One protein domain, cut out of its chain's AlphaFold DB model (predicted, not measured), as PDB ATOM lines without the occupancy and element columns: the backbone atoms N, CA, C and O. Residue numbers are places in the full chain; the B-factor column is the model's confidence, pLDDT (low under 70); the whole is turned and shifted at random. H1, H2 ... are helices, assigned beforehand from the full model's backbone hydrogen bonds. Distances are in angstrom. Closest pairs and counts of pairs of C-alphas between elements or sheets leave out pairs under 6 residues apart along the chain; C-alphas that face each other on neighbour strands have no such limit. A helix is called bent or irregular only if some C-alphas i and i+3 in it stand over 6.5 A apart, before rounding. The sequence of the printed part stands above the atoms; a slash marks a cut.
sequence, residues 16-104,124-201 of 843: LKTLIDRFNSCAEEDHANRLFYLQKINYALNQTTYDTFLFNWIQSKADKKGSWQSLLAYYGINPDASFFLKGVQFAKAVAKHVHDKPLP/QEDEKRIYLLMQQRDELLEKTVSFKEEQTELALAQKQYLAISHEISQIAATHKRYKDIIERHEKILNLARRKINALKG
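AT A GLANCE: This is residues 16 to 104 and 124 to 201 of the 843 residues of an uncharacterized protein of Legionella drancourtii LLAP12 (UniProt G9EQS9). Three helices, H1, H2 and H5, lie side by side in a row with neighbours running opposite ways, and the helical hairpin of H6 and H7 crosses over H2 and H5. H8, the longest helix by residues with 24, turns off at the far end of H7 and runs past the first part of H5, while the short H3 and H4 lie on the other side of the row from that hairpin. The printed part has 167 residues, with eight named helices, H1 to H8 in order, and no named strand; the class is all helix. It is compact, with a radius of gyration of the C-alphas of 16.3 A and spans of 47 by 41 by 29 A.

IN THESE COORDINATES: Find C-alpha 16 at (70.142, -69.436, 34.123); there H1 begins, residues 16 to 25. H2, residues 31 to 46, is 22.5 A long. Next come H3, residues 52 to 58, and H4, residues 68 to 74. H5, residues 83 to 98, covers 22.4 A. Past the cut, C-alpha 124 at (69.557, -53.309, -0.015) begins H6, residues 124 to 142, 28.2 A long. H7, residues 152 to 174, covers 33.5 A. H8, residues 176 to 199, covers 33.1 A and ends with C-alpha 199 at (87.513, -50.543, 35.602). H8 is irregular, with C-alphas 191 and 194 7.4 A apart, and has a kink of 54 degrees near residue 193.

HOW THE PARTS SIT: Begin at H2, which with H7 is the hub, each touching four helices. H1 and H2 form a helical hairpin at a shallow tilt of 11 degrees; their closest C-alphas, Phe 23 and Tyr 37, are 5.5 A apart. H2 touches H5, opposite ways at 14 degrees, closest at the C-alphas of His 31 and His 97, 6.3 A. H7 touches H5 about perpendicular, only just, at 72 degrees, with the C-alphas of Ala 91 and Ser 165 closest at 4.4 A. H6 and H7 form a helical hairpin at 33 degrees, a shallow tilt only just short of steep; the C-alphas of Leu 133 and Ile 164 are closest at 6.0 A. With residues 138 to 142 alone H6 touches H2, closest at the C-alphas of Lys 40 and Leu 141, 5.0 A. H7 and H8 touch only at the corner, closest at the C-alphas of Ala 172 and Tyr 178, 5.5 A. H3 and H4 only just touch, with 3 pairs of C-alphas within 8 A, closest at Ile 58 and Trp 68, 5.8 A. Every O i to N i+4 pair is within hydrogen-bond range in H1 to H5; H6 has 13 of 15, H7 18 of 19 and H8 18 of 20.

THE WHOLE: The C-alphas farthest apart, Pro 104 and Gly 201, are 48.1 A apart. Residues 105 to 123 are not printed, and C-alphas 104 and 124 are 27.7 A apart across this cut. Of the links printed whole, none is long; residues 147 to 152, of which 152 belongs to H7, stand free. The mean pLDDT of the printed part is 86.6, with residues 99 to 104, 124 and 144 to 152 under 70.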
ATOM      1  N   LEU A  16      68.688 -69.388  34.296       87.38
ATOM      2  CA  LEU A  16      70.142 -69.436  34.123       87.38
ATOM      3  C   LEU A  16      70.769 -70.747  34.619       87.38
ATOM      4  O   LEU A  16      71.617 -71.290  33.914       87.38
ATOM      5  N   LYS A  17      70.357 -71.292  35.776       88.06
ATOM      6  CA  LYS A  17      70.890 -72.577  36.260       88.06
ATOM      7  C   LYS A  17      70.579 -73.702  35.273       88.06
ATOM      8  O   LYS A  17      71.492 -74.418  34.877       88.06
ATOM      9  N   THR A  18      69.328 -73.804  34.821       88.12
ATOM     10  CA  THR A  18      68.895 -74.831  33.857       88.12
ATOM     11  C   THR A  18      69.663 -74.744  32.534       88.12
ATOM     12  O   THR A  18      70.028 -75.772  31.969       88.12
ATOM     13  N   LEU A  19      69.965 -73.533  32.051       90.31
ATOM     14  CA  LEU A  19      70.782 -73.337  30.847       90.31
ATOM     15  C   LEU A  19      72.258 -73.725  31.057       90.31
ATOM     16  O   LEU A  19      72.858 -74.315  30.162       90.31
ATOM     17  N   ILE A  20      72.837 -73.436  32.229       91.12
ATOM     18  CA  ILE A  20      74.211 -73.838  32.586       91.12
ATOM     19  C   ILE A  20      74.321 -75.361  32.732       91.12
ATOM     20  O   ILE A  20      75.293 -75.951  32.264       91.12
ATOM     21  N   ASP A  21      73.325 -76.007  33.339       89.75
ATOM     22  CA  ASP A  21      73.299 -77.462  33.487       89.75
ATOM     23  C   ASP A  21      73.113 -78.156  32.125       89.75
ATOM     24  O   ASP A  21      73.887 -79.060  31.811       89.75
ATOM     25  N   ARG A  22      72.202 -77.668  31.260       88.94
ATOM     26  CA  ARG A  22      72.066 -78.166  29.875       88.94
ATOM     27  C   ARG A  22      73.362 -77.974  29.061       88.94
ATOM     28  O   ARG A  22      73.798 -78.919  28.409       88.94
ATOM     29  N   PHE A  23      74.046 -76.825  29.170       92.25
ATOM     30  CA  PHE A  23      75.376 -76.620  28.562       92.25
ATOM     31  C   PHE A  23      76.420 -77.631  29.061       92.25
ATOM     32  O   PHE A  23      77.224 -78.138  28.279       92.25
ATOM     33  N   ASN A  24      76.425 -77.927  30.364       92.12
ATOM     34  CA  ASN A  24      77.367 -78.870  30.964       92.12
ATOM     35  C   ASN A  24      77.071 -80.335  30.603       92.12
ATOM     36  O   ASN A  24      77.997 -81.140  30.633       92.12
ATOM     37  N   SER A  25      75.831 -80.673  30.227       90.12
ATOM     38  CA  SER A  25      75.482 -81.989  29.673       90.12
ATOM     39  C   SER A  25      75.795 -82.158  28.179       90.12
ATOM     40  O   SER A  25      75.795 -83.286  27.694       90.12
ATOM     41  N   CYS A  26      76.086 -81.082  27.436       87.75
ATOM     42  CA  CYS A  26      76.523 -81.196  26.043       87.75
ATOM     43  C   CYS A  26      77.940 -81.781  25.956       87.75
ATOM     44  O   CYS A  26      78.873 -81.235  26.561       87.75
ATOM     45  N   ALA A  27      78.104 -82.828  25.142       87.62
ATOM     46  CA  ALA A  27      79.396 -83.439  24.825       87.62
ATOM     47  C   ALA A  27      80.415 -82.389  24.345       87.62
ATOM     48  O   ALA A  27      80.042 -81.361  23.779       87.62
ATOM     49  N   GLU A  28      81.704 -82.587  24.618       85.00
ATOM     50  CA  GLU A  28      82.709 -81.521  24.490       85.00
ATOM     51  C   GLU A  28      82.950 -81.093  23.036       85.00
ATOM     52  O   GLU A  28      83.184 -79.914  22.750       85.00
ATOM     53  N   GLU A  29      82.871 -82.074  22.147       85.50
ATOM     54  CA  GLU A  29      82.957 -82.027  20.693       85.50
ATOM     55  C   GLU A  29      81.702 -81.440  20.028       85.50
ATOM     56  O   GLU A  29      81.785 -80.945  18.905       85.50
ATOM     57  N   ASP A  30      80.558 -81.405  20.723       86.81
ATOM     58  CA  ASP A  30      79.313 -80.807  20.224       86.81
ATOM     59  C   ASP A  30      79.361 -79.276  20.347       86.81
ATOM     60  O   ASP A  30      78.699 -78.630  21.166       86.81
ATOM     61  N   HIS A  31      80.222 -78.672  19.533       88.94
ATOM     62  CA  HIS A  31      80.427 -77.230  19.508       88.94
ATOM     63  C   HIS A  31      79.169 -76.468  19.068       88.94
ATOM     64  O   HIS A  31      78.969 -75.346  19.529       88.94
ATOM     65  N   ALA A  32      78.304 -77.083  18.254       85.88
ATOM     66  CA  ALA A  32      77.016 -76.526  17.842       85.88
ATOM     67  C   ALA A  32      76.114 -76.247  19.054       85.88
ATOM     68  O   ALA A  32      75.745 -75.096  19.312       85.88
ATOM     69  N   ASN A  33      75.820 -77.278  19.852       86.75
ATOM     70  CA  ASN A  33      74.920 -77.135  20.995       86.75
ATOM     71  C   ASN A  33      75.573 -76.380  22.157       86.75
ATOM     72  O   ASN A  33      74.903 -75.601  22.843       86.75
ATOM     73  N   ARG A  34      76.895 -76.508  22.330       91.44
ATOM     74  CA  ARG A  34      77.654 -75.687  23.286       91.44
ATOM     75  C   ARG A  34      77.578 -74.194  22.949       91.44
ATOM     76  O   ARG A  34      77.347 -73.399  23.858       91.44
ATOM     77  N   LEU A  35      77.705 -73.801  21.678       93.62
ATOM     78  CA  LEU A  35      77.550 -72.402  21.253       93.62
ATOM     79  C   LEU A  35      76.107 -71.905  21.409       93.62
ATOM     80  O   LEU A  35      75.909 -70.824  21.966       93.62
ATOM     81  N   PHE A  36      75.111 -72.713  21.028       93.25
ATOM     82  CA  PHE A  36      73.691 -72.389  21.217       93.25
ATOM     83  C   PHE A  36      73.356 -72.110  22.690       93.25
ATOM     84  O   PHE A  36      72.808 -71.053  23.015       93.25
ATOM     85  N   TYR A  37      73.748 -72.997  23.615       93.19
ATOM     86  CA  TYR A  37      73.505 -72.763  25.042       93.19
ATOM     87  C   TYR A  37      74.346 -71.617  25.617       93.19
ATOM     88  O   TYR A  37      73.813 -70.858  26.427       93.19
ATOM     89  N   LEU A  38      75.596 -71.402  25.180       94.94
ATOM     90  CA  LEU A  38      76.353 -70.199  25.565       94.94
ATOM     91  C   LEU A  38      75.634 -68.918  25.124       94.94
ATOM     92  O   LEU A  38      75.568 -67.967  25.905       94.94
ATOM     93  N   GLN A  39      75.044 -68.886  23.927       96.06
ATOM     94  CA  GLN A  39      74.306 -67.706  23.484       96.06
ATOM     95  C   GLN A  39      72.969 -67.546  24.225       96.06
ATOM     96  O   GLN A  39      72.634 -66.419  24.587       96.06
ATOM     97  N   LYS A  40      72.259 -68.636  24.565       94.44
ATOM     98  CA  LYS A  40      71.060 -68.586  25.436       94.44
ATOM     99  C   LYS A  40      71.388 -68.104  26.850       94.44
ATOM    100  O   LYS A  40      70.614 -67.339  27.421       94.44
ATOM    101  N   ILE A  41      72.541 -68.490  27.406       94.75
ATOM    102  CA  ILE A  41      73.030 -67.956  28.687       94.75
ATOM    103  C   ILE A  41      73.322 -66.457  28.541       94.75
ATOM    104  O   ILE A  41      72.809 -65.678  29.333       94.75
ATOM    105  N   ASN A  42      74.063 -66.028  27.511       95.25
ATOM    106  CA  ASN A  42      74.337 -64.604  27.269       95.25
ATOM    107  C   ASN A  42      73.046 -63.780  27.099       95.25
ATOM    108  O   ASN A  42      72.965 -62.676  27.624       95.25
ATOM    109  N   TYR A  43      72.045 -64.321  26.399       94.31
ATOM    110  CA  TYR A  43      70.725 -63.713  26.224       94.31
ATOM    111  C   TYR A  43      70.029 -63.506  27.581       94.31
ATOM    112  O   TYR A  43      69.711 -62.382  27.967       94.31
ATOM    113  N   ALA A  44      69.884 -64.578  28.367       92.75
ATOM    114  CA  ALA A  44      69.261 -64.516  29.689       92.75
ATOM    115  C   ALA A  44      70.043 -63.633  30.688       92.75
ATOM    116  O   ALA A  44      69.435 -62.998  31.548       92.75
ATOM    117  N   LEU A  45      71.373 -63.545  30.566       92.50
ATOM    118  CA  LEU A  45      72.217 -62.669  31.389       92.50
ATOM    119  C   LEU A  45      71.980 -61.174  31.142       92.50
ATOM    120  O   LEU A  45      72.221 -60.386  32.051       92.50
ATOM    121  N   ASN A  46      71.516 -60.775  29.955       92.06
ATOM    122  CA  ASN A  46      71.156 -59.378  29.685       92.06
ATOM    123  C   ASN A  46      69.763 -59.037  30.239       92.06
ATOM    124  O   ASN A  46      69.515 -57.885  30.568       92.06
ATOM    125  N   GLN A  47      68.880 -60.030  30.389       89.62
ATOM    126  CA  GLN A  47      67.540 -59.893  30.984       89.62
ATOM    127  C   GLN A  47      67.523 -60.043  32.522       89.62
ATOM    128  O   GLN A  47      66.459 -59.992  33.133       89.62
ATOM    129  N   THR A  48      68.670 -60.289  33.161       88.06
ATOM    130  CA  THR A  48      68.761 -60.580  34.601       88.06
ATOM    131  C   THR A  48      69.383 -59.401  35.343       88.06
ATOM    132  O   THR A  48      70.473 -58.967  34.984       88.06
ATOM    133  N   THR A  49      68.746 -58.923  36.415       86.19
ATOM    134  CA  THR A  49      69.347 -57.954  37.348       86.19
ATOM    135  C   THR A  49      70.442 -58.630  38.179       86.19
ATOM    136  O   THR A  49      70.280 -59.757  38.648       86.19
ATOM    137  N   TYR A  50      71.588 -57.970  38.345       87.56
ATOM    138  CA  TYR A  50      72.785 -58.606  38.899       87.56
ATOM    139  C   TYR A  50      72.802 -58.502  40.427       87.56
ATOM    140  O   TYR A  50      72.623 -57.419  40.975       87.56
ATOM    141  N   ASP A  51      73.116 -59.606  41.108       86.50
ATOM    142  CA  ASP A  51      73.611 -59.577  42.485       86.50
ATOM    143  C   ASP A  51      75.155 -59.630  42.510       86.50
ATOM    144  O   ASP A  51      75.828 -59.861  41.495       86.50
ATOM    145  N   THR A  52      75.747 -59.441  43.693       86.94
ATOM    146  CA  THR A  52      77.208 -59.492  43.881       86.94
ATOM    147  C   THR A  52      77.827 -60.830  43.477       86.94
ATOM    148  O   THR A  52      79.011 -60.891  43.131       86.94
ATOM    149  N   PHE A  53      77.065 -61.918  43.518       87.06
ATOM    150  CA  PHE A  53      77.557 -63.264  43.284       87.06
ATOM    151  C   PHE A  53      77.573 -63.610  41.786       87.06
ATOM    152  O   PHE A  53      78.618 -64.021  41.268       87.06
ATOM    153  N   LEU A  54      76.485 -63.321  41.071       89.06
ATOM    154  CA  LEU A  54      76.378 -63.383  39.614       89.06
ATOM    155  C   LEU A  54      77.391 -62.439  38.950       89.06
ATOM    156  O   LEU A  54      78.117 -62.856  38.044       89.06
ATOM    157  N   PHE A  55      77.543 -61.213  39.466       89.31
ATOM    158  CA  PHE A  55      78.576 -60.279  39.007       89.31
ATOM    159  C   PHE A  55      79.991 -60.864  39.158       89.31
ATOM    160  O   PHE A  55      80.764 -60.863  38.200       89.31
ATOM    161  N   ASN A  56      80.342 -61.437  40.317       87.94
ATOM    162  CA  ASN A  56      81.655 -62.072  40.519       87.94
ATOM    163  C   ASN A  56      81.867 -63.339  39.663       87.94
ATOM    164  O   ASN A  56      83.013 -63.681  39.341       87.94
ATOM    165  N   TRP A  57      80.796 -64.036  39.280       89.88
ATOM    166  CA  TRP A  57      80.857 -65.174  38.364       89.88
ATOM    167  C   TRP A  57      81.155 -64.728  36.923       89.88
ATOM    168  O   TRP A  57      82.110 -65.220  36.318       89.88
ATOM    169  N   ILE A  58      80.435 -63.724  36.414       88.94
ATOM    170  CA  ILE A  58      80.621 -63.156  35.062       88.94
ATOM    171  C   ILE A  58      81.964 -62.427  34.951       88.94
ATOM    172  O   ILE A  58      82.652 -62.537  33.936       88.94
ATOM    173  N   GLN A  59      82.379 -61.742  36.021       85.88
ATOM    174  CA  GLN A  59      83.689 -61.099  36.142       85.88
ATOM    175  C   GLN A  59      84.785 -62.048  36.680       85.88
ATOM    176  O   GLN A  59      85.834 -61.582  37.147       85.88
ATOM    177  N   SER A  60      84.602 -63.372  36.600       84.00
ATOM    178  CA  SER A  60      85.708 -64.323  36.768       84.00
ATOM    179  C   SER A  60      86.616 -64.293  35.537       84.00
ATOM    180  O   SER A  60      86.174 -64.613  34.438       84.00
ATOM    181  N   LYS A  61      87.885 -63.922  35.754       78.25
ATOM    182  CA  LYS A  61      88.923 -63.775  34.723       78.25
ATOM    183  C   LYS A  61      89.011 -64.982  33.779       78.25
ATOM    184  O   LYS A  61      88.957 -66.128  34.223       78.25
ATOM    185  N   ALA A  62      89.286 -64.704  32.504       76.69
ATOM    186  CA  ALA A  62      89.462 -65.706  31.448       76.69
ATOM    187  C   ALA A  62      90.639 -66.689  31.650       76.69
ATOM    188  O   ALA A  62      90.656 -67.737  31.012       76.69
ATOM    189  N   ASP A  63      91.596 -66.392  32.538       78.75
ATOM    190  CA  ASP A  63      92.674 -67.318  32.929       78.75
ATOM    191  C   ASP A  63      92.170 -68.488  33.803       78.75
ATOM    192  O   ASP A  63      92.760 -69.571  33.818       78.75
ATOM    193  N   LYS A  64      91.034 -68.320  34.492       83.00
ATOM    194  CA  LYS A  64      90.396 -69.372  35.286       83.00
ATOM    195  C   LYS A  64      89.619 -70.328  34.375       83.00
ATOM    196  O   LYS A  64      88.532 -69.987  33.903       83.00
ATOM    197  N   LYS A  65      90.129 -71.557  34.215       85.62
ATOM    198  CA  LYS A  65      89.462 -72.675  33.515       85.62
ATOM    199  C   LYS A  65      87.995 -72.832  33.961       85.62
ATOM    200  O   LYS A  65      87.701 -72.901  35.155       85.62
ATOM    201  N   GLY A  66      87.081 -72.884  32.990       85.38
ATOM    202  CA  GLY A  66      85.640 -73.045  33.221       85.38
ATOM    203  C   GLY A  66      84.925 -71.785  33.717       85.38
ATOM    204  O   GLY A  66      83.768 -71.857  34.135       85.38
ATOM    205  N   SER A  67      85.591 -70.627  33.751       90.12
ATOM    206  CA  SER A  67      84.904 -69.341  33.908       90.12
ATOM    207  C   SER A  67      84.120 -68.994  32.643       90.12
ATOM    208  O   SER A  67      84.508 -69.388  31.540       90.12
ATOM    209  N   TRP A  68      83.071 -68.187  32.805       92.25
ATOM    210  CA  TRP A  68      82.308 -67.597  31.704       92.25
ATOM    211  C   TRP A  68      83.222 -66.959  30.643       92.25
ATOM    212  O   TRP A  68      83.150 -67.296  29.462       92.25
ATOM    213  N   GLN A  69      84.174 -66.128  31.078       90.88
ATOM    214  CA  GLN A  69      85.107 -65.450  30.177       90.88
ATOM    215  C   GLN A  69      86.071 -66.418  29.475       90.88
ATOM    216  O   GLN A  69      86.390 -66.196  28.311       90.88
ATOM    217  N   SER A  70      86.509 -67.503  30.132       90.81
ATOM    218  CA  SER A  70      87.392 -68.502  29.500       90.81
ATOM    219  C   SER A  70      86.705 -69.272  28.367       90.81
ATOM    220  O   SER A  70      87.348 -69.594  27.370       90.81
ATOM    221  N   LEU A  71      85.400 -69.540  28.497       92.25
ATOM    222  CA  LEU A  71      84.633 -70.297  27.505       92.25
ATOM    223  C   LEU A  71      84.210 -69.433  26.312       92.25
ATOM    224  O   LEU A  71      84.298 -69.900  25.181       92.25
ATOM    225  N   LEU A  72      83.858 -68.161  26.529       94.75
ATOM    226  CA  LEU A  72      83.677 -67.216  25.421       94.75
ATOM    227  C   LEU A  72      84.996 -66.981  24.662       94.75
ATOM    228  O   LEU A  72      85.024 -67.066  23.435       94.75
ATOM    229  N   ALA A  73      86.106 -66.780  25.384       92.69
ATOM    230  CA  ALA A  73      87.419 -66.556  24.779       92.69
ATOM    231  C   ALA A  73      87.926 -67.753  23.953       92.69
ATOM    232  O   ALA A  73      88.583 -67.535  22.937       92.69
ATOM    233  N   TYR A  74      87.597 -68.994  24.338       92.31
ATOM    234  CA  TYR A  74      87.912 -70.198  23.554       92.31
ATOM    235  C   TYR A  74      87.321 -70.141  22.134       92.31
ATOM    236  O   TYR A  74      88.006 -70.463  21.167       92.31
ATOM    237  N   TYR A  75      86.082 -69.659  22.005       94.50
ATOM    238  CA  TYR A  75      85.397 -69.478  20.722       94.50
ATOM    239  C   TYR A  75      85.698 -68.127  20.040       94.50
ATOM    240  O   TYR A  75      85.111 -67.814  19.008       94.50
ATOM    241  N   GLY A  76      86.607 -67.312  20.590       94.50
ATOM    242  CA  GLY A  76      86.938 -65.980  20.064       94.50
ATOM    243  C   GLY A  76      85.893 -64.893  20.352       94.50
ATOM    244  O   GLY A  76      85.995 -63.791  19.816       94.50
ATOM    245  N   ILE A  77      84.906 -65.176  21.206       96.75
ATOM    246  CA  ILE A  77      83.809 -64.265  21.550       96.75
ATOM    247  C   ILE A  77      84.244 -63.366  22.711       96.75
ATOM    248  O   ILE A  77      84.762 -63.841  23.725       96.75
ATOM    249  N   ASN A  78      84.021 -62.057  22.595       95.44
ATOM    250  CA  ASN A  78      84.366 -61.109  23.648       95.44
ATOM    251  C   ASN A  78      83.144 -60.791  24.542       95.44
ATOM    252  O   ASN A  78      82.126 -60.320  24.029       95.44
ATOM    253  N   PRO A  79      83.219 -60.992  25.877       92.94
ATOM    254  CA  PRO A  79      82.111 -60.689  26.789       92.94
ATOM    255  C   PRO A  79      81.708 -59.207  26.805       92.94
ATOM    256  O   PRO A  79      80.556 -58.914  27.116       92.94
ATOM    257  N   ASP A  80      82.614 -58.297  26.444       94.62
ATOM    258  CA  ASP A  80      82.416 -56.847  26.555       94.62
ATOM    259  C   ASP A  80      82.034 -56.184  25.218       94.62
ATOM    260  O   ASP A  80      81.761 -54.987  25.177       94.62
ATOM    261  N   ALA A  81      81.995 -56.943  24.116       96.25
ATOM    262  CA  ALA A  81      81.521 -56.442  22.826       96.25
ATOM    263  C   ALA A  81      80.035 -56.034  22.876       96.25
ATOM    264  O   ALA A  81      79.234 -56.645  23.593       96.25
ATOM    265  N   SER A  82      79.659 -55.035  22.074       95.06
ATOM    266  CA  SER A  82      78.258 -54.647  21.880       95.06
ATOM    267  C   SER A  82      77.407 -55.750  21.242       95.06
ATOM    268  O   SER A  82      77.939 -56.707  20.676       95.06
ATOM    269  N   PHE A  83      76.077 -55.632  21.338       94.69
ATOM    270  CA  PHE A  83      75.124 -56.672  20.918       94.69
ATOM    271  C   PHE A  83      75.353 -57.162  19.483       94.69
ATOM    272  O   PHE A  83      75.433 -58.371  19.263       94.69
ATOM    273  N   PHE A  84      75.544 -56.238  18.536       95.06
ATOM    274  CA  PHE A  84      75.819 -56.567  17.137       95.06
ATOM    275  C   PHE A  84      77.136 -57.342  16.972       95.06
ATOM    276  O   PHE A  84      77.124 -58.477  16.495       95.06
ATOM    277  N   LEU A  85      78.266 -56.785  17.436       96.75
ATOM    278  CA  LEU A  85      79.574 -57.440  17.302       96.75
ATOM    279  C   LEU A  85      79.602 -58.799  18.018       96.75
ATOM    280  O   LEU A  85      80.112 -59.773  17.471       96.75
ATOM    281  N   LYS A  86      79.026 -58.890  19.222       97.06
ATOM    282  CA  LYS A  86      78.950 -60.140  19.987       97.06
ATOM    283  C   LYS A  86      78.100 -61.186  19.262       97.06
ATOM    284  O   LYS A  86      78.522 -62.335  19.158       97.06
ATOM    285  N   GLY A  87      76.949 -60.793  18.707       96.56
ATOM    286  CA  GLY A  87      76.102 -61.661  17.885       96.56
ATOM    287  C   GLY A  87      76.819 -62.178  16.634       96.56
ATOM    288  O   GLY A  87      76.734 -63.367  16.332       96.56
ATOM    289  N   VAL A  88      77.597 -61.324  15.963       96.94
ATOM    290  CA  VAL A  88      78.451 -61.717  14.830       96.94
ATOM    291  C   VAL A  88      79.612 -62.622  15.268       96.94
ATOM    292  O   VAL A  88      79.980 -63.536  14.536       96.94
ATOM    293  N   GLN A  89      80.186 -62.434  16.459       97.69
ATOM    294  CA  GLN A  89      81.228 -63.325  16.988       97.69
ATOM    295  C   GLN A  89      80.684 -64.726  17.301       97.69
ATOM    296  O   GLN A  89      81.347 -65.708  16.969       97.69
ATOM    297  N   PHE A  90      79.465 -64.840  17.847       97.75
ATOM    298  CA  PHE A  90      78.762 -66.128  17.942       97.75
ATOM    299  C   PHE A  90      78.534 -66.746  16.551       97.75
ATOM    300  O   PHE A  90      78.893 -67.902  16.342       97.75
ATOM    301  N   ALA A  91      78.028 -65.972  15.585       96.50
ATOM    302  CA  ALA A  91      77.789 -66.432  14.213       96.50
ATOM    303  C   ALA A  91      79.063 -66.979  13.532       96.50
ATOM    304  O   ALA A  91      79.070 -68.106  13.034       96.50
ATOM    305  N   LYS A  92      80.174 -66.227  13.599       95.50
ATOM    306  CA  LYS A  92      81.500 -66.640  13.101       95.50
ATOM    307  C   LYS A  92      82.011 -67.912  13.788       95.50
ATOM    308  O   LYS A  92      82.596 -68.769  13.126       95.50
ATOM    309  N   ALA A  93      81.803 -68.050  15.101       95.25
ATOM    310  CA  ALA A  93      82.196 -69.246  15.845       95.25
ATOM    311  C   ALA A  93      81.377 -70.478  15.425       95.25
ATOM    312  O   ALA A  93      81.956 -71.546  15.228       95.25
ATOM    313  N   VAL A  94      80.061 -70.325  15.235       93.00
ATOM    314  CA  VAL A  94      79.180 -71.400  14.752       93.00
ATOM    315  C   VAL A  94      79.598 -71.846  13.353       93.00
ATOM    316  O   VAL A  94      79.887 -73.025  13.171       93.00
ATOM    317  N   ALA A  95      79.722 -70.920  12.396       90.12
ATOM    318  CA  ALA A  95      80.134 -71.247  11.029       90.12
ATOM    319  C   ALA A  95      81.472 -72.012  11.005       90.12
ATOM    320  O   ALA A  95      81.563 -73.101  10.440       90.12
ATOM    321  N   LYS A  96      82.487 -71.509  11.724       89.62
ATOM    322  CA  LYS A  96      83.813 -72.139  11.815       89.62
ATOM    323  C   LYS A  96      83.784 -73.573  12.363       89.62
ATOM    324  O   LYS A  96      84.593 -74.388  11.933       89.62
ATOM    325  N   HIS A  97      82.922 -73.868  13.336       82.06
ATOM    326  CA  HIS A  97      82.936 -75.138  14.075       82.06
ATOM    327  C   HIS A  97      81.867 -76.152  13.629       82.06
ATOM    328  O   HIS A  97      81.753 -77.206  14.251       82.06
ATOM    329  N   VAL A  98      81.093 -75.854  12.578       70.19
ATOM    330  CA  VAL A  98      79.994 -76.716  12.086       70.19
ATOM    331  C   VAL A  98      80.176 -77.140  10.614       70.19
ATOM    332  O   VAL A  98      79.408 -77.954  10.111       70.19
ATOM    333  N   HIS A  99      81.241 -76.685   9.942       56.16
ATOM    334  CA  HIS A  99      81.542 -76.996   8.533       56.16
ATOM    335  C   HIS A  99      81.565 -78.496   8.161       56.16
ATOM    336  O   HIS A  99      81.309 -78.819   7.004       56.16
ATOM    337  N   ASP A 100      81.820 -79.405   9.110       46.28
ATOM    338  CA  ASP A 100      81.938 -80.852   8.858       46.28
ATOM    339  C   ASP A 100      80.595 -81.618   8.841       46.28
ATOM    340  O   ASP A 100      80.577 -82.844   8.704       46.28
ATOM    341  N   LYS A 101      79.450 -80.930   8.968       46.56
ATOM    342  CA  LYS A 101      78.122 -81.516   8.710       46.56
ATOM    343  C   LYS A 101      77.383 -80.711   7.637       46.56
ATOM    344  O   LYS A 101      76.948 -79.598   7.934       46.56
ATOM    345  N   PRO A 102      77.170 -81.256   6.422       40.22
ATOM    346  CA  PRO A 102      76.307 -80.605   5.448       40.22
ATOM    347  C   PRO A 102      74.875 -80.566   5.993       40.22
ATOM    348  O   PRO A 102      74.255 -81.603   6.225       40.22
ATOM    349  N   LEU A 103      74.348 -79.359   6.202       47.19
ATOM    350  CA  LEU A 103      72.913 -79.152   6.368       47.19
ATOM    351  C   LEU A 103      72.237 -79.538   5.040       47.19
ATOM    352  O   LEU A 103      72.617 -78.971   4.014       47.19
ATOM    353  N   PRO A 104      71.257 -80.464   5.018       42.91
ATOM    354  CA  PRO A 104      70.523 -80.778   3.795       42.91
ATOM    355  C   PRO A 104      69.803 -79.523   3.292       42.91
ATOM    356  O   PRO A 104      68.936 -78.986   3.986       42.91
ATOM    357  N   GLN A 124      70.688 -53.723  -0.852       57.66
ATOM    358  CA  GLN A 124      69.557 -53.309  -0.015       57.66
ATOM    359  C   GLN A 124      68.727 -54.478   0.547       57.66
ATOM    360  O   GLN A 124      67.994 -54.276   1.522       57.66
ATOM    361  N   GLU A 125      68.810 -55.679  -0.035       70.12
ATOM    362  CA  GLU A 125      68.187 -56.876   0.542       70.12
ATOM    363  C   GLU A 125      68.968 -57.355   1.769       70.12
ATOM    364  O   GLU A 125      68.382 -57.520   2.841       70.12
ATOM    365  N   ASP A 126      70.291 -57.500   1.640       75.81
ATOM    366  CA  ASP A 126      71.184 -57.971   2.710       75.81
ATOM    367  C   ASP A 126      71.146 -57.059   3.951       75.81
ATOM    368  O   ASP A 126      71.145 -57.558   5.084       75.81
ATOM    369  N   GLU A 127      71.033 -55.733   3.768       75.00
ATOM    370  CA  GLU A 127      70.862 -54.791   4.887       75.00
ATOM    371  C   GLU A 127      69.586 -55.045   5.700       75.00
ATOM    372  O   GLU A 127      69.608 -54.936   6.925       75.00
ATOM    373  N   LYS A 128      68.471 -55.414   5.062       81.38
ATOM    374  CA  LYS A 128      67.221 -55.747   5.774       81.38
ATOM    375  C   LYS A 128      67.260 -57.173   6.325       81.38
ATOM    376  O   LYS A 128      66.771 -57.433   7.428       81.38
ATOM    377  N   ARG A 129      67.871 -58.093   5.572       89.06
ATOM    378  CA  ARG A 129      67.954 -59.522   5.886       89.06
ATOM    379  C   ARG A 129      68.666 -59.782   7.210       89.06
ATOM    380  O   ARG A 129      68.176 -60.598   7.989       89.06
ATOM    381  N   ILE A 130      69.756 -59.069   7.517       92.31
ATOM    382  CA  ILE A 130      70.493 -59.299   8.771       92.31
ATOM    383  C   ILE A 130      69.656 -58.995  10.026       92.31
ATOM    384  O   ILE A 130      69.765 -59.731  11.004       92.31
ATOM    385  N   TYR A 131      68.770 -57.990  10.003       92.06
ATOM    386  CA  TYR A 131      67.885 -57.689  11.141       92.06
ATOM    387  C   TYR A 131      66.821 -58.764  11.335       92.06
ATOM    388  O   TYR A 131      66.612 -59.217  12.459       92.06
ATOM    389  N   LEU A 132      66.213 -59.244  10.245       92.69
ATOM    390  CA  LEU A 132      65.277 -60.369  10.295       92.69
ATOM    391  C   LEU A 132      65.949 -61.631  10.867       92.69
ATOM    392  O   LEU A 132      65.390 -62.280  11.748       92.69
ATOM    393  N   LEU A 133      67.176 -61.935  10.434       94.81
ATOM    394  CA  LEU A 133      67.968 -63.047  10.968       94.81
ATOM    395  C   LEU A 133      68.323 -62.854  12.451       94.81
ATOM    396  O   LEU A 133      68.300 -63.814  13.220       94.81
ATOM    397  N   MET A 134      68.632 -61.625  12.884       95.62
ATOM    398  CA  MET A 134      68.880 -61.317  14.297       95.62
ATOM    399  C   MET A 134      67.621 -61.489  15.156       95.62
ATOM    400  O   MET A 134      67.732 -62.058  16.241       95.62
ATOM    401  N   GLN A 135      66.448 -61.075  14.668       94.50
ATOM    402  CA  GLN A 135      65.153 -61.274  15.336       94.50
ATOM    403  C   GLN A 135      64.820 -62.771  15.453       94.50
ATOM    404  O   GLN A 135      64.638 -63.271  16.562       94.50
ATOM    405  N   GLN A 136      64.877 -63.517  14.344       93.88
ATOM    406  CA  GLN A 136      64.630 -64.967  14.318       93.88
ATOM    407  C   GLN A 136      65.593 -65.746  15.228       93.88
ATOM    408  O   GLN A 136      65.179 -66.652  15.954       93.88
ATOM    409  N   ARG A 137      66.882 -65.376  15.243       95.44
ATOM    410  CA  ARG A 137      67.859 -65.917  16.201       95.44
ATOM    411  C   ARG A 137      67.416 -65.647  17.635       95.44
ATOM    412  O   ARG A 137      67.435 -66.554  18.460       95.44
ATOM    413  N   ASP A 138      67.050 -64.410  17.942       94.75
ATOM    414  CA  ASP A 138      66.776 -63.974  19.308       94.75
ATOM    415  C   ASP A 138      65.465 -64.558  19.862       94.75
ATOM    416  O   ASP A 138      65.437 -64.942  21.031       94.75
ATOM    417  N   GLU A 139      64.460 -64.818  19.019       92.62
ATOM    418  CA  GLU A 139      63.313 -65.672  19.366       92.62
ATOM    419  C   GLU A 139      63.742 -67.093  19.779       92.62
ATOM    420  O   GLU A 139      63.294 -67.613  20.804       92.62
ATOM    421  N   LEU A 140      64.614 -67.747  18.995       91.31
ATOM    422  CA  LEU A 140      65.137 -69.086  19.314       91.31
ATOM    423  C   LEU A 140      65.971 -69.081  20.605       91.31
ATOM    424  O   LEU A 140      66.027 -70.091  21.320       91.31
ATOM    425  N   LEU A 141      66.598 -67.950  20.939       91.50
ATOM    426  CA  LEU A 141      67.335 -67.775  22.186       91.50
ATOM    427  C   LEU A 141      66.416 -67.515  23.389       91.50
ATOM    428  O   LEU A 141      66.678 -68.069  24.462       91.50
ATOM    429  N   GLU A 142      65.311 -66.792  23.221       87.88
ATOM    430  CA  GLU A 142      64.338 -66.527  24.289       87.88
ATOM    431  C   GLU A 142      63.466 -67.749  24.631       87.88
ATOM    432  O   GLU A 142      63.281 -68.058  25.824       87.88
ATOM    433  N   LYS A 143      63.000 -68.477  23.597       80.06
ATOM    434  CA  LYS A 143      62.129 -69.667  23.686       80.06
ATOM    435  C   LYS A 143      62.639 -70.665  24.729       80.06
ATOM    436  O   LYS A 143      63.803 -71.085  24.719       80.06
ATOM    437  N   THR A 144      61.755 -71.045  25.651       66.19
ATOM    438  CA  THR A 144      62.059 -71.944  26.774       66.19
ATOM    439  C   THR A 144      61.402 -73.297  26.518       66.19
ATOM    440  O   THR A 144      60.229 -73.474  26.817       66.19
ATOM    441  N   VAL A 145      62.162 -74.233  25.937       58.78
ATOM    442  CA  VAL A 145      61.673 -75.582  25.598       58.78
ATOM    443  C   VAL A 145      61.247 -76.325  26.866       58.78
ATOM    444  O   VAL A 145      62.063 -76.515  27.780       58.78
ATOM    445  N   SER A 146      59.974 -76.715  26.884       49.66
ATOM    446  CA  SER A 146      59.293 -77.471  27.934       49.66
ATOM    447  C   SER A 146      59.893 -78.874  28.115       49.66
ATOM    448  O   SER A 146      60.491 -79.440  27.204       49.66
ATOM    449  N   PHE A 147      59.727 -79.449  29.309       45.28
ATOM    450  CA  PHE A 147      60.178 -80.807  29.652       45.28
ATOM    451  C   PHE A 147      59.344 -81.930  28.992       45.28
ATOM    452  O   PHE A 147      59.555 -83.099  29.307       45.28
ATOM    453  N   LYS A 148      58.362 -81.610  28.135       47.34
ATOM    454  CA  LYS A 148      57.475 -82.605  27.496       47.34
ATOM    455  C   LYS A 148      57.683 -82.760  25.986       47.34
ATOM    456  O   LYS A 148      57.513 -83.861  25.479       47.34
ATOM    457  N   GLU A 149      58.133 -81.716  25.296       52.66
ATOM    458  CA  GLU A 149      58.443 -81.707  23.854       52.66
ATOM    459  C   GLU A 149      59.965 -81.829  23.562       52.66
ATOM    460  O   GLU A 149      60.457 -81.474  22.491       52.66
ATOM    461  N   GLU A 150      60.740 -82.314  24.540       59.12
ATOM    462  CA  GLU A 150      62.123 -81.871  24.809       59.12
ATOM    463  C   GLU A 150      63.197 -82.200  23.741       59.12
ATOM    464  O   GLU A 150      64.291 -81.637  23.803       59.12
ATOM    465  N   GLN A 151      62.927 -83.065  22.753       63.44
ATOM    466  CA  GLN A 151      63.919 -83.483  21.742       63.44
ATOM    467  C   GLN A 151      63.656 -82.938  20.329       63.44
ATOM    468  O   GLN A 151      64.530 -82.277  19.769       63.44
ATOM    469  N   THR A 152      62.480 -83.177  19.741       68.75
ATOM    470  CA  THR A 152      62.216 -82.840  18.325       68.75
ATOM    471  C   THR A 152      62.218 -81.331  18.072       68.75
ATOM    472  O   THR A 152      62.881 -80.862  17.147       68.75
ATOM    473  N   GLU A 153      61.540 -80.550  18.920       75.19
ATOM    474  CA  GLU A 153      61.530 -79.084  18.799       75.19
ATOM    475  C   GLU A 153      62.910 -78.478  19.065       75.19
ATOM    476  O   GLU A 153      63.322 -77.530  18.394       75.19
ATOM    477  N   LEU A 154      63.647 -79.044  20.025       76.62
ATOM    478  CA  LEU A 154      64.994 -78.600  20.367       76.62
ATOM    479  C   LEU A 154      65.964 -78.827  19.198       76.62
ATOM    480  O   LEU A 154      66.715 -77.913  18.855       76.62
ATOM    481  N   ALA A 155      65.904 -79.993  18.551       78.69
ATOM    482  CA  ALA A 155      66.702 -80.306  17.366       78.69
ATOM    483  C   ALA A 155      66.345 -79.405  16.168       78.69
ATOM    484  O   ALA A 155      67.240 -78.933  15.462       78.69
ATOM    485  N   LEU A 156      65.057 -79.100  15.962       82.44
ATOM    486  CA  LEU A 156      64.617 -78.166  14.919       82.44
ATOM    487  C   LEU A 156      65.114 -76.736  15.190       82.44
ATOM    488  O   LEU A 156      65.685 -76.104  14.298       82.44
ATOM    489  N   ALA A 157      64.977 -76.252  16.428       83.00
ATOM    490  CA  ALA A 157      65.480 -74.945  16.852       83.00
ATOM    491  C   ALA A 157      67.010 -74.837  16.718       83.00
ATOM    492  O   ALA A 157      67.523 -73.792  16.319       83.00
ATOM    493  N   GLN A 158      67.743 -75.922  16.994       82.19
ATOM    494  CA  GLN A 158      69.187 -76.017  16.759       82.19
ATOM    495  C   GLN A 158      69.513 -75.964  15.255       82.19
ATOM    496  O   GLN A 158      70.339 -75.146  14.851       82.19
ATOM    497  N   LYS A 159      68.829 -76.745  14.403       85.75
ATOM    498  CA  LYS A 159      69.009 -76.718  12.934       85.75
ATOM    499  C   LYS A 159      68.773 -75.313  12.357       85.75
ATOM    500  O   LYS A 159      69.578 -74.833  11.560       85.75
ATOM    501  N   GLN A 160      67.717 -74.631  12.806       89.44
ATOM    502  CA  GLN A 160      67.410 -73.246  12.426       89.44
ATOM    503  C   GLN A 160      68.482 -72.261  12.921       89.44
ATOM    504  O   GLN A 160      68.985 -71.459  12.134       89.44
ATOM    505  N   TYR A 161      68.894 -72.355  14.191       91.94
ATOM    506  CA  TYR A 161      69.955 -71.518  14.767       91.94
ATOM    507  C   TYR A 161      71.283 -71.636  14.004       91.94
ATOM    508  O   TYR A 161      71.959 -70.626  13.794       91.94
ATOM    509  N   LEU A 162      71.647 -72.844  13.558       90.44
ATOM    510  CA  LEU A 162      72.848 -73.087  12.757       90.44
ATOM    511  C   LEU A 162      72.778 -72.400  11.387       90.44
ATOM    512  O   LEU A 162      73.710 -71.681  11.027       90.44
ATOM    513  N   ALA A 163      71.666 -72.560  10.662       90.31
ATOM    514  CA  ALA A 163      71.462 -71.917   9.362       90.31
ATOM    515  C   ALA A 163      71.488 -70.380   9.470       90.31
ATOM    516  O   ALA A 163      72.242 -69.719   8.754       90.31
ATOM    517  N   ILE A 164      70.749 -69.818  10.434       93.88
ATOM    518  CA  ILE A 164      70.702 -68.371  10.704       93.88
ATOM    519  C   ILE A 164      72.093 -67.833  11.078       93.88
ATOM    520  O   ILE A 164      72.510 -66.781  10.593       93.88
ATOM    521  N   SER A 165      72.845 -68.559  11.910       94.62
ATOM    522  CA  SER A 165      74.206 -68.170  12.302       94.62
ATOM    523  C   SER A 165      75.184 -68.194  11.125       94.62
ATOM    524  O   SER A 165      76.031 -67.307  11.020       94.62
ATOM    525  N   HIS A 166      75.060 -69.165  10.217       91.50
ATOM    526  CA  HIS A 166      75.867 -69.215   9.000       91.50
ATOM    527  C   HIS A 166      75.564 -68.020   8.080       91.50
ATOM    528  O   HIS A 166      76.489 -67.320   7.670       91.50
ATOM    529  N   GLU A 167      74.284 -67.720   7.837       92.94
ATOM    530  CA  GLU A 167      73.867 -66.604   6.976       92.94
ATOM    531  C   GLU A 167      74.290 -65.235   7.550       92.94
ATOM    532  O   GLU A 167      74.888 -64.426   6.837       92.94
ATOM    533  N   ILE A 168      74.119 -65.007   8.864       95.19
ATOM    534  CA  ILE A 168      74.654 -63.811   9.549       95.19
ATOM    535  C   ILE A 168      76.177 -63.719   9.377       95.19
ATOM    536  O   ILE A 168      76.699 -62.633   9.126       95.19
ATOM    537  N   SER A 169      76.906 -64.836   9.501       94.62
ATOM    538  CA  SER A 169      78.367 -64.842   9.342       94.62
ATOM    539  C   SER A 169      78.815 -64.563   7.903       94.62
ATOM    540  O   SER A 169      79.904 -64.016   7.722       94.62
ATOM    541  N   GLN A 170      78.013 -64.925   6.896       92.00
ATOM    542  CA  GLN A 170      78.281 -64.605   5.493       92.00
ATOM    543  C   GLN A 170      78.045 -63.115   5.219       92.00
ATOM    544  O   GLN A 170      78.985 -62.434   4.810       92.00
ATOM    545  N   ILE A 171      76.856 -62.584   5.541       92.88
ATOM    546  CA  ILE A 171      76.516 -61.160   5.335       92.88
ATOM    547  C   ILE A 171      77.508 -60.250   6.083       92.88
ATOM    548  O   ILE A 171      77.989 -59.260   5.536       92.88
ATOM    549  N   ALA A 172      77.901 -60.613   7.308       92.44
ATOM    550  CA  ALA A 172      78.889 -59.871   8.097       92.44
ATOM    551  C   ALA A 172      80.331 -59.907   7.536       92.44
ATOM    552  O   ALA A 172      81.185 -59.159   8.018       92.44
ATOM    553  N   ALA A 173      80.621 -60.776   6.561       90.25
ATOM    554  CA  ALA A 173      81.923 -60.882   5.898       90.25
ATOM    555  C   ALA A 173      81.928 -60.266   4.487       90.25
ATOM    556  O   ALA A 173      82.945 -59.697   4.081       90.25
ATOM    557  N   THR A 174      80.813 -60.360   3.752       89.81
ATOM    558  CA  THR A 174      80.654 -59.821   2.391       89.81
ATOM    559  C   THR A 174      80.197 -58.364   2.382       89.81
ATOM    560  O   THR A 174      80.739 -57.554   1.626       89.81
ATOM    561  N   HIS A 175      79.225 -57.997   3.222       92.06
ATOM    562  CA  HIS A 175      78.581 -56.692   3.147       92.06
ATOM    563  C   HIS A 175      79.434 -55.598   3.803       92.06
ATOM    564  O   HIS A 175      79.600 -55.539   5.029       92.06
ATOM    565  N   LYS A 176      79.966 -54.697   2.967       91.62
ATOM    566  CA  LYS A 176      80.967 -53.687   3.344       91.62
ATOM    567  C   LYS A 176      80.596 -52.889   4.601       91.62
ATOM    568  O   LYS A 176      81.425 -52.778   5.497       91.62
ATOM    569  N   ARG A 177      79.360 -52.377   4.702       89.38
ATOM    570  CA  ARG A 177      78.912 -51.546   5.843       89.38
ATOM    571  C   ARG A 177      79.067 -52.275   7.179       89.38
ATOM    572  O   ARG A 177      79.524 -51.680   8.150       89.38
ATOM    573  N   TYR A 178      78.737 -53.567   7.227       91.75
ATOM    574  CA  TYR A 178      78.856 -54.361   8.451       91.75
ATOM    575  C   TYR A 178      80.304 -54.725   8.755       91.75
ATOM    576  O   TYR A 178      80.713 -54.631   9.912       91.75
ATOM    577  N   LYS A 179      81.100 -55.046   7.730       93.62
ATOM    578  CA  LYS A 179      82.544 -55.252   7.871       93.62
ATOM    579  C   LYS A 179      83.246 -54.017   8.454       93.62
ATOM    580  O   LYS A 179      83.965 -54.154   9.442       93.62
ATOM    581  N   ASP A 180      82.969 -52.826   7.921       93.56
ATOM    582  CA  ASP A 180      83.535 -51.553   8.396       93.56
ATOM    583  C   ASP A 180      83.184 -51.296   9.888       93.56
ATOM    584  O   ASP A 180      84.046 -50.887  10.672       93.56
ATOM    585  N   ILE A 181      81.946 -51.598  10.311       93.19
ATOM    586  CA  ILE A 181      81.499 -51.509  11.721       93.19
ATOM    587  C   ILE A 181      82.224 -52.535  12.606       93.19
ATOM    588  O   ILE A 181      82.724 -52.187  13.678       93.19
ATOM    589  N   ILE A 182      82.318 -53.793  12.165       95.62
ATOM    590  CA  ILE A 182      82.984 -54.879  12.900       95.62
ATOM    591  C   ILE A 182      84.462 -54.549  13.127       95.62
ATOM    592  O   ILE A 182      84.930 -54.608  14.265       95.62
ATOM    593  N   GLU A 183      85.183 -54.135  12.082       96.00
ATOM    594  CA  GLU A 183      86.599 -53.763  12.177       96.00
ATOM    595  C   GLU A 183      86.805 -52.535  13.084       96.00
ATOM    596  O   GLU A 183      87.732 -52.517  13.905       96.00
ATOM    597  N   ARG A 184      85.905 -51.537  13.027       95.62
ATOM    598  CA  ARG A 184      85.905 -50.392  13.957       95.62
ATOM    599  C   ARG A 184      85.702 -50.844  15.406       95.62
ATOM    600  O   ARG A 184      86.468 -50.429  16.279       95.62
ATOM    601  N   HIS A 185      84.709 -51.691  15.673       96.94
ATOM    602  CA  HIS A 185      84.386 -52.145  17.030       96.94
ATOM    603  C   HIS A 185      85.492 -53.033  17.602       96.94
ATOM    604  O   HIS A 185      85.921 -52.807  18.733       96.94
ATOM    605  N   GLU A 186      86.034 -53.969  16.819       96.69
ATOM    606  CA  GLU A 186      87.170 -54.799  17.231       96.69
ATOM    607  C   GLU A 186      88.422 -53.942  17.506       96.69
ATOM    608  O   GLU A 186      89.097 -54.152  18.519       96.69
ATOM    609  N   LYS A 187      88.696 -52.904  16.699       96.25
ATOM    610  CA  LYS A 187      89.776 -51.931  16.961       96.25
ATOM    611  C   LYS A 187      89.561 -51.159  18.270       96.25
ATOM    612  O   LYS A 187      90.483 -51.089  19.086       96.25
ATOM    613  N   ILE A 188      88.364 -50.609  18.497       96.62
ATOM    614  CA  ILE A 188      88.015 -49.871  19.726       96.62
ATOM    615  C   ILE A 188      88.151 -50.781  20.958       96.62
ATOM    616  O   ILE A 188      88.810 -50.414  21.932       96.62
ATOM    617  N   LEU A 189      87.612 -51.998  20.884       95.44
ATOM    618  CA  LEU A 189      87.641 -53.023  21.931       95.44
ATOM    619  C   LEU A 189      89.065 -53.495  22.266       95.44
ATOM    620  O   LEU A 189      89.392 -53.721  23.433       95.44
ATOM    621  N   ASN A 190      89.945 -53.585  21.265       94.56
ATOM    622  CA  ASN A 190      91.357 -53.917  21.460       94.56
ATOM    623  C   ASN A 190      92.147 -52.775  22.122       94.56
ATOM    624  O   ASN A 190      92.921 -53.039  23.046       94.56
ATOM    625  N   LEU A 191      91.915 -51.519  21.724       94.19
ATOM    626  CA  LEU A 191      92.554 -50.342  22.335       94.19
ATOM    627  C   LEU A 191      92.051 -50.072  23.767       94.19
ATOM    628  O   LEU A 191      92.837 -49.712  24.646       94.19
ATOM    629  N   ALA A 192      90.762 -50.290  24.036       93.25
ATOM    630  CA  ALA A 192      90.152 -50.062  25.347       93.25
ATOM    631  C   ALA A 192      90.444 -51.177  26.374       93.25
ATOM    632  O   ALA A 192      90.303 -50.951  27.579       93.25
ATOM    633  N   ARG A 193      90.879 -52.369  25.929       90.81
ATOM    634  CA  ARG A 193      90.979 -53.601  26.741       90.81
ATOM    635  C   ARG A 193      91.690 -53.426  28.093       90.81
ATOM    636  O   ARG A 193      91.234 -53.973  29.094       90.81
ATOM    637  N   ARG A 194      92.781 -52.648  28.155       89.12
ATOM    638  CA  ARG A 194      93.507 -52.385  29.419       89.12
ATOM    639  C   ARG A 194      92.686 -51.533  30.391       89.12
ATOM    640  O   ARG A 194      92.556 -51.892  31.558       89.12
ATOM    641  N   LYS A 195      92.064 -50.454  29.901       89.44
ATOM    642  CA  LYS A 195      91.195 -49.592  30.714       89.44
ATOM    643  C   LYS A 195      89.958 -50.343  31.221       89.44
ATOM    644  O   LYS A 195      89.602 -50.173  32.381       89.44
ATOM    645  N   ILE A 196      89.364 -51.218  30.405       89.75
ATOM    646  CA  ILE A 196      88.239 -52.088  30.803       89.75
ATOM    647  C   ILE A 196      88.657 -53.030  31.937       89.75
ATOM    648  O   ILE A 196      88.006 -53.062  32.980       89.75
ATOM    649  N   ASN A 197      89.789 -53.726  31.788       88.19
ATOM    650  CA  ASN A 197      90.343 -54.582  32.840       88.19
ATOM    651  C   ASN A 197      90.585 -53.814  34.156       88.19
ATOM    652  O   ASN A 197      90.360 -54.363  35.234       88.19
ATOM    653  N   ALA A 198      90.983 -52.542  34.093       85.88
ATOM    654  CA  ALA A 198      91.177 -51.707  35.279       85.88
ATOM    655  C   ALA A 198      89.878 -51.195  35.921       85.88
ATOM    656  O   ALA A 198      89.773 -51.181  37.149       85.88
ATOM    657  N   LEU A 199      88.867 -50.851  35.116       85.31
ATOM    658  CA  LEU A 199      87.513 -50.543  35.602       85.31
ATOM    659  C   LEU A 199      86.875 -51.771  36.281       85.31
ATOM    660  O   LEU A 199      86.198 -51.631  37.294       85.31
ATOM    661  N   LYS A 200      87.182 -52.983  35.795       83.00
ATOM    662  CA  LYS A 200      86.823 -54.271  36.418       83.00
ATOM    663  C   LYS A 200      87.717 -54.684  37.603       83.00
ATOM    664  O   LYS A 200      87.522 -55.754  38.178       83.00
ATOM    665  N   GLY A 201      88.723 -53.882  37.964       78.94
ATOM    666  CA  GLY A 201      89.650 -54.169  39.068       78.94
ATOM    667  C   GLY A 201      90.541 -55.407  38.864       78.94
ATOM    668  O   GLY A 201      90.965 -56.029  39.839       78.94
TER     669      GLY A 201